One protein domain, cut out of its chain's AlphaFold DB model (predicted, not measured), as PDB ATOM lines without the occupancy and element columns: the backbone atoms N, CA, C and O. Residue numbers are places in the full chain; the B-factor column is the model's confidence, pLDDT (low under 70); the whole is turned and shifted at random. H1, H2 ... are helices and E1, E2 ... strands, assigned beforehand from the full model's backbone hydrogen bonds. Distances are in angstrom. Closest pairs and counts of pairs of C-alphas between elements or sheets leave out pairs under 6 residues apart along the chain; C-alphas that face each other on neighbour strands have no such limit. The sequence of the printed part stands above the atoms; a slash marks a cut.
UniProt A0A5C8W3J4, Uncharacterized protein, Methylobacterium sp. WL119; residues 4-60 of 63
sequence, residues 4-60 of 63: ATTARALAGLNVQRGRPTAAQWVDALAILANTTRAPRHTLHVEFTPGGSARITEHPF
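AT A GLANCE: This is residues 4 to 60 of the 63 residues of an uncharacterized protein of Methylobacterium sp. WL119 (UniProt A0A5C8W3J4). A long two-stranded hairpin, E1 and E2, makes one side of an elongated body, and a helical hairpin, H1 and H2, the rest: H1 packs on E2, and H2 runs beside H1, apart from E2. The printed part has 57 residues in the order H1, H2, E1, E2, with an antiparallel sheet E1 - E2; the class is mixed, helices and strands. It is compact, with a radius of gyration of the C-alphas of 11.1 A, and spans 32 by 18 by 18 A.

IN THESE COORDINATES: Find C-alpha 41 at (-35.869, 37.970, 58.258); from there E1, residues 41 to 48, runs 22.4 A. E2, residues 52 to 59, runs 23.6 A to C-alpha 59 at (-39.059, 40.376, 57.031). H2, residues 22 to 33, is 16.7 A long; H1, residues 4 to 11, is 10.7 A.

HOW THE PARTS SIT: Look at N 44 and O 56, 2.8 A apart, within hydrogen-bond range across the antiparallel pair E1 and E2. The closest C-alphas of H1 and E2, Ala 11 and Ser 52, are 4.7 A apart. H2, with residues 28 to 32 alone, touches H1; the closest C-alphas, Leu 10 and Ala 28, are 6.1 A apart. Their lines stand at a shallow tilt of 10 degrees, opposite ways. In H1 and H2 every O i to N i+4 pair is within hydrogen-bond range.

THE WHOLE: The C-alphas farthest apart, of Gln 16 and Pro 39, are 32.2 A apart. The printed part has no cut and no long link, and no printed residue is under 70 in pLDDT.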
ATOM      1  N   ALA A   4     -23.466  42.655  52.170       84.81
ATOM      2  CA  ALA A   4     -22.596  43.116  51.087       84.81
ATOM      3  C   ALA A   4     -21.379  42.197  50.869       84.81
ATOM      4  O   ALA A   4     -21.019  41.901  49.727       84.81
ATOM      5  N   THR A   5     -20.754  41.713  51.947       90.56
ATOM      6  CA  THR A   5     -19.641  40.757  51.845       90.56
ATOM      7  C   THR A   5     -20.127  39.407  51.325       90.56
ATOM      8  O   THR A   5     -19.464  38.802  50.484       90.56
ATOM      9  N   THR A   6     -21.303  38.954  51.761       91.75
ATOM     10  CA  THR A   6     -21.914  37.720  51.256       91.75
ATOM     11  C   THR A   6     -22.221  37.816  49.761       91.75
ATOM     12  O   THR A   6     -21.877  36.901  49.021       91.75
ATOM     13  N   ALA A   7     -22.782  38.931  49.284       88.12
ATOM     14  CA  ALA A   7     -23.076  39.118  47.862       88.12
ATOM     15  C   ALA A   7     -21.805  39.033  46.994       88.12
ATOM     16  O   ALA A   7     -21.812  38.385  45.948       88.12
ATOM     17  N   ARG A   8     -20.687  39.608  47.461       90.06
ATOM     18  CA  ARG A   8     -19.383  39.482  46.786       90.06
ATOM     19  C   ARG A   8     -18.873  38.041  46.769       90.06
ATOM     20  O   ARG A   8     -18.385  37.594  45.736       90.06
ATOM     21  N   ALA A   9     -19.004  37.315  47.879       92.75
ATOM     22  CA  ALA A   9     -18.609  35.909  47.947       92.75
ATOM     23  C   ALA A   9     -19.434  35.040  46.981       92.75
ATOM     24  O   ALA A   9     -18.874  34.218  46.262       92.75
ATOM     25  N   LEU A  10     -20.747  35.279  46.900       92.62
ATOM     26  CA  LEU A  10     -21.635  34.588  45.962       92.62
ATOM     27  C   LEU A  10     -21.327  34.928  44.498       92.62
ATOM     28  O   LEU A  10     -21.365  34.038  43.652       92.62
ATOM     29  N   ALA A  11     -20.976  36.180  44.187       90.75
ATOM     30  CA  ALA A  11     -20.531  36.561  42.843       90.75
ATOM     31  C   ALA A  11     -19.232  35.829  42.438       90.75
ATOM     32  O   ALA A  11     -19.047  35.465  41.277       90.75
ATOM     33  N   GLY A  12     -18.366  35.521  43.410       91.44
ATOM     34  CA  GLY A  12     -17.161  34.711  43.209       91.44
ATOM     35  C   GLY A  12     -17.425  33.276  42.731       91.44
ATOM     36  O   GLY A  12     -16.528  32.663  42.159       91.44
ATOM     37  N   LEU A  13     -18.652  32.756  42.881       90.81
ATOM     38  CA  LEU A  13     -19.048  31.438  42.355       90.81
ATOM     39  C   LEU A  13     -19.162  31.414  40.822       90.81
ATOM     40  O   LEU A  13     -19.315  30.343  40.232       90.81
ATOM     41  N   ASN A  14     -19.094  32.585  40.177       87.25
ATOM     42  CA  ASN A  14     -19.052  32.753  38.730       87.25
ATOM     43  C   ASN A  14     -20.224  32.068  37.997       87.25
ATOM     44  O   ASN A  14     -20.053  31.295  37.048       87.25
ATOM     45  N   VAL A  15     -21.449  32.330  38.458       88.12
ATOM     46  CA  VAL A  15     -22.678  31.753  37.895       88.12
ATOM     47  C   VAL A  15     -23.010  32.408  36.546       88.12
ATOM     48  O   VAL A  15     -23.780  33.360  36.447       88.12
ATOM     49  N   GLN A  16     -22.422  31.887  35.471       84.12
ATOM     50  CA  GLN A  16     -22.447  32.504  34.136       84.12
ATOM     51  C   GLN A  16     -23.855  32.687  33.543       84.12
ATOM     52  O   GLN A  16     -24.153  33.722  32.948       84.12
ATOM     53  N   ARG A  17     -24.748  31.705  33.722       83.75
ATOM     54  CA  ARG A  17     -26.096  31.701  33.117       83.75
ATOM     55  C   ARG A  17     -27.191  32.255  34.037       83.75
ATOM     56  O   ARG A  17     -28.364  32.035  33.762       83.75
ATOM     57  N   GLY A  18     -26.828  32.860  35.173       84.88
ATOM     58  CA  GLY A  18     -27.786  33.207  36.234       84.88
ATOM     59  C   GLY A  18     -28.439  31.990  36.908       84.88
ATOM     60  O   GLY A  18     -29.321  32.126  37.745       84.88
ATOM     61  N   ARG A  19     -28.002  30.772  36.560       88.62
ATOM     62  CA  ARG A  19     -28.491  29.519  37.131       88.62
ATOM     63  C   ARG A  19     -27.320  28.739  37.722       88.62
ATOM     64  O   ARG A  19     -26.502  28.243  36.941       88.62
ATOM     65  N   PRO A  20     -27.226  28.624  39.056       91.44
ATOM     66  CA  PRO A  20     -26.171  27.842  39.683       91.44
ATOM     67  C   PRO A  20     -26.320  26.354  39.354       91.44
ATOM     68  O   PRO A  20     -27.434  25.825  39.263       91.44
ATOM     69  N   THR A  21     -25.191  25.672  39.185       93.06
ATOM     70  CA  THR A  21     -25.130  24.206  39.179       93.06
ATOM     71  C   THR A  21     -25.360  23.648  40.585       93.06
ATOM     72  O   THR A  21     -25.352  24.387  41.567       93.06
ATOM     73  N   ALA A  22     -25.534  22.329  40.709       93.62
ATOM     74  CA  ALA A  22     -25.667  21.686  42.018       93.62
ATOM     75  C   ALA A  22     -24.458  21.958  42.934       93.62
ATOM     76  O   ALA A  22     -24.645  22.286  44.099       93.62
ATOM     77  N   ALA A  23     -23.232  21.900  42.400       94.00
ATOM     78  CA  ALA A  23     -22.022  22.214  43.162       94.00
ATOM     79  C   ALA A  23     -22.009  23.680  43.627       94.00
ATOM     80  O   ALA A  23     -21.823  23.954  44.807       94.00
ATOM     81  N   GLN A  24     -22.334  24.615  42.729       93.00
ATOM     82  CA  GLN A  24     -22.421  26.038  43.076       93.00
ATOM     83  C   GLN A  24     -23.517  26.324  44.112       93.00
ATOM     84  O   GLN A  24     -23.369  27.242  44.913       93.00
ATOM     85  N   TRP A  25     -24.604  25.547  44.132       92.50
ATOM     86  CA  TRP A  25     -25.612  25.642  45.189       92.50
ATOM     87  C   TRP A  25     -25.082  25.197  46.549       92.50
ATOM     88  O   TRP A  25     -25.372  25.857  47.545       92.50
ATOM     89  N   VAL A  26     -24.299  24.118  46.603       95.00
ATOM     90  CA  VAL A  26     -23.661  23.669  47.851       95.00
ATOM     91  C   VAL A  26     -22.735  24.759  48.393       95.00
ATOM     92  O   VAL A  26     -22.845  25.127  49.565       95.00
ATOM     93  N   ASP A  27     -21.907  25.352  47.533       95.12
ATOM     94  CA  ASP A  27     -21.005  26.440  47.925       95.12
ATOM     95  C   ASP A  27     -21.775  27.697  48.362       95.12
ATOM     96  O   ASP A  27     -21.457  28.318  49.381       95.12
ATOM     97  N   ALA A  28     -22.843  28.055  47.641       93.62
ATOM     98  CA  ALA A  28     -23.708  29.173  48.004       93.62
ATOM     99  C   ALA A  28     -24.350  28.975  49.385       93.62
ATOM    100  O   ALA A  28     -24.383  29.908  50.187       93.62
ATOM    101  N   LEU A  29     -24.822  27.765  49.696       93.38
ATOM    102  CA  LEU A  29     -25.390  27.440  51.006       93.38
ATOM    103  C   LEU A  29     -24.347  27.552  52.125       93.38
ATOM    104  O   LEU A  29     -24.655  28.107  53.183       93.38
ATOM    105  N   ALA A  30     -23.110  27.104  51.886       95.00
ATOM    106  CA  ALA A  30     -22.013  27.257  52.843       95.00
ATOM    107  C   ALA A  30     -21.691  28.739  53.127       95.00
ATOM    108  O   ALA A  30     -21.489  29.136  54.280       95.00
ATOM    109  N   ILE A  31     -21.719  29.588  52.095       94.19
ATOM    110  CA  ILE A  31     -21.560  31.044  52.230       94.19
ATOM    111  C   ILE A  31     -22.734  31.653  53.025       94.19
ATOM    112  O   ILE A  31     -22.533  32.443  53.955       94.19
ATOM    113  N   LEU A  32     -23.973  31.266  52.710       92.25
ATOM    114  CA  LEU A  32     -25.185  31.792  53.352       92.25
ATOM    115  C   LEU A  32     -25.318  31.387  54.826       92.25
ATOM    116  O   LEU A  32     -25.845  32.166  55.629       92.25
ATOM    117  N   ALA A  33     -24.802  30.216  55.206       90.56
ATOM    118  CA  ALA A  33     -24.762  29.761  56.595       90.56
ATOM    119  C   ALA A  33     -23.984  30.728  57.510       90.56
ATOM    120  O   ALA A  33     -24.323  30.882  58.679       90.56
ATOM    121  N   ASN A  34     -23.002  31.448  56.957       90.44
ATOM    122  CA  ASN A  34     -22.159  32.404  57.682       90.44
ATOM    123  C   ASN A  34     -22.663  33.860  57.600       90.44
ATOM    124  O   ASN A  34     -22.001  34.797  58.070       90.44
ATOM    125  N   THR A  35     -23.823  34.088  56.981       89.88
ATOM    126  CA  THR A  35     -24.380  35.432  56.789       89.88
ATOM    127  C   THR A  35     -25.193  35.865  57.999       89.88
ATOM    128  O   THR A  35     -26.130  35.181  58.412       89.88
ATOM    129  N   THR A  36     -24.841  37.028  58.541       88.06
ATOM    130  CA  THR A  36     -25.571  37.663  59.636       88.06
ATOM    131  C   THR A  36     -26.880  38.219  59.088       88.06
ATOM    132  O   THR A  36     -26.878  38.861  58.040       88.06
ATOM    133  N   ARG A  37     -27.982  37.956  59.792       84.12
ATOM    134  CA  ARG A  37     -29.340  38.355  59.410       84.12
ATOM    135  C   ARG A  37     -30.010  39.084  60.559       84.12
ATOM    136  O   ARG A  37     -29.746  38.774  61.726       84.12
ATOM    137  N   ALA A  38     -30.902  40.002  60.230       86.12
ATOM    138  CA  ALA A  38     -31.835  40.550  61.186       86.12
ATOM    139  C   ALA A  38     -32.750  39.427  61.724       86.12
ATOM    140  O   ALA A  38     -33.148  38.517  60.984       86.12
ATOM    141  N   PRO A  39     -33.116  39.457  63.018       86.56
ATOM    142  CA  PRO A  39     -34.081  38.518  63.569       86.56
ATOM    143  C   PRO A  39     -35.381  38.546  62.764       86.56
ATOM    144  O   PRO A  39     -35.864  39.611  62.387       86.56
ATOM    145  N   ARG A  40     -35.968  37.369  62.528       88.31
ATOM    146  CA  ARG A  40     -37.219  37.208  61.771       88.31
ATOM    147  C   ARG A  40     -37.171  37.733  60.326       88.31
ATOM    148  O   ARG A  40     -38.192  38.191  59.823       88.31
ATOM    149  N   HIS A  41     -36.013  37.663  59.677       89.62
ATOM    150  CA  HIS A  41     -35.869  37.970  58.258       89.62
ATOM    151  C   HIS A  41     -35.399  36.746  57.464       89.62
ATOM    152  O   HIS A  41     -34.724  35.852  57.985       89.62
ATOM    153  N   THR A  42     -35.751  36.726  56.184       89.00
ATOM    154  CA  THR A  42     -35.238  35.799  55.181       89.00
ATOM    155  C   THR A  42     -34.309  36.521  54.212       89.00
ATOM    156  O   THR A  42     -34.423  37.730  54.003       89.00
ATOM    157  N   LEU A  43     -33.399  35.769  53.599       88.25
ATOM    158  CA  LEU A  43     -32.549  36.263  52.523       88.25
ATOM    159  C   LEU A  43     -33.080  35.731  51.200       88.25
ATOM    160  O   LEU A  43     -33.139  34.520  50.992       88.25
ATOM    161  N   HIS A  44     -33.413  36.642  50.298       90.25
ATOM    162  CA  HIS A  44     -33.625  36.326  48.900       90.25
ATOM    163  C   HIS A  44     -32.303  36.523  48.155       90.25
ATOM    164  O   HIS A  44     -31.690  37.590  48.225       90.25
ATOM    165  N   VAL A  45     -31.854  35.472  47.472       90.75
ATOM    166  CA  VAL A  45     -30.611  35.458  46.701       90.75
ATOM    167  C   VAL A  45     -30.944  35.321  45.227       90.75
ATOM    168  O   VAL A  45     -31.604  34.366  44.825       90.75
ATOM    169  N   GLU A  46     -30.444  36.254  44.428       91.75
ATOM    170  CA  GLU A  46     -30.609  36.267  42.979       91.75
ATOM    171  C   GLU A  46     -29.234  36.171  42.313       91.75
ATOM    172  O   GLU A  46     -28.328  36.944  42.627       91.75
ATOM    173  N   PHE A  47     -29.083  35.232  41.378       91.12
ATOM    174  CA  PHE A  47     -27.911  35.144  40.509       91.12
ATOM    175  C   PHE A  47     -28.283  35.686  39.135       91.12
ATOM    176  O   PHE A  47     -29.189  35.173  38.484       91.12
ATOM    177  N   THR A  48     -27.571  36.705  38.668       88.38
ATOM    178  CA  THR A  48     -27.833  37.304  37.357       88.38
ATOM    179  C   THR A  48     -26.880  36.728  36.307       88.38
ATOM    180  O   THR A  48     -25.726  36.416  36.628       88.38
ATOM    181  N   PRO A  49     -27.303  36.622  35.033       83.06
ATOM    182  CA  PRO A  49     -26.389  36.323  33.934       83.06
ATOM    183  C   PRO A  49     -25.169  37.256  33.951       83.06
ATOM    184  O   PRO A  49     -25.295  38.441  34.257       83.06
ATOM    185  N   GLY A  50     -23.984  36.713  33.668       80.38
ATOM    186  CA  GLY A  50     -22.717  37.444  33.809       80.38
ATOM    187  C   GLY A  50     -22.037  37.299  35.178       80.38
ATOM    188  O   GLY A  50     -21.039  37.968  35.427       80.38
ATOM    189  N   GLY A  51     -22.534  36.419  36.057       81.94
ATOM    190  CA  GLY A  51     -21.815  35.983  37.263       81.94
ATOM    191  C   GLY A  51     -21.993  36.866  38.498       81.94
ATOM    192  O   GLY A  51     -21.343  36.621  39.509       81.94
ATOM    193  N   SER A  52     -22.872  37.866  38.453       86.50
ATOM    194  CA  SER A  52     -23.164  38.693  39.632       86.50
ATOM    195  C   SER A  52     -24.212  38.033  40.534       86.50
ATOM    196  O   SER A  52     -25.047  37.253  40.074       86.50
ATOM    197  N   ALA A  53     -24.177  38.360  41.826       90.69
ATOM    198  CA  ALA A  53     -25.163  37.916  42.805       90.69
ATOM    199  C   ALA A  53     -25.686  39.104  43.621       90.69
ATOM    200  O   ALA A  53     -24.918  39.982  44.028       90.69
ATOM    201  N   ARG A  54     -26.994  39.120  43.877       89.44
ATOM    202  CA  ARG A  54     -27.673  40.107  44.719       89.44
ATOM    203  C   ARG A  54     -28.320  39.405  45.905       89.44
ATOM    204  O   ARG A  54     -28.830  38.295  45.786       89.44
ATOM    205  N   ILE A  55     -28.301  40.083  47.047       89.62
ATOM    206  CA  ILE A  55     -28.979  39.649  48.265       89.62
ATOM    207  C   ILE A  55     -29.944  40.747  48.680       89.62
ATOM    208  O   ILE A  55     -29.544  41.907  48.789       89.62
ATOM    209  N   THR A  56     -31.182  40.355  48.948       89.88
ATOM    210  CA  THR A  56     -32.199  41.220  49.539       89.88
ATOM    211  C   THR A  56     -32.704  40.564  50.814       89.88
ATOM    212  O   THR A  56     -33.000  39.371  50.830       89.88
ATOM    213  N   GLU A  57     -32.769  41.327  51.896       90.38
ATOM    214  CA  GLU A  57     -33.281  40.850  53.175       90.38
ATOM    215  C   GLU A  57     -34.734  41.301  53.339       90.38
ATOM    216  O   GLU A  57     -35.042  42.484  53.189       90.38
ATOM    217  N   HIS A  58     -35.630  40.354  53.615       89.56
ATOM    218  CA  HIS A  58     -37.062  40.608  53.769       89.56
ATOM    219  C   HIS A  58     -37.530  40.148  55.148       89.56
ATOM    220  O   HIS A  58     -37.100  39.083  55.596       89.56
ATOM    221  N   PRO A  59     -38.419  40.887  55.828       90.19
ATOM    222  CA  PRO A  59     -39.059  40.376  57.031       90.19
ATOM    223  C   PRO A  59     -39.867  39.119  56.690       90.19
ATOM    224  O   PRO A  59     -40.418  39.005  55.596       90.19
ATOM    225  N   PHE A  60     -39.964  38.176  57.625       86.25
ATOM    226  CA  PHE A  60     -40.958  37.115  57.507       86.25
ATOM    227  C   PHE A  60     -42.343  37.759  57.542       86.25
ATOM    228  O   PHE A  60     -42.738  38.328  58.565       86.25
TER     229      PHE A  60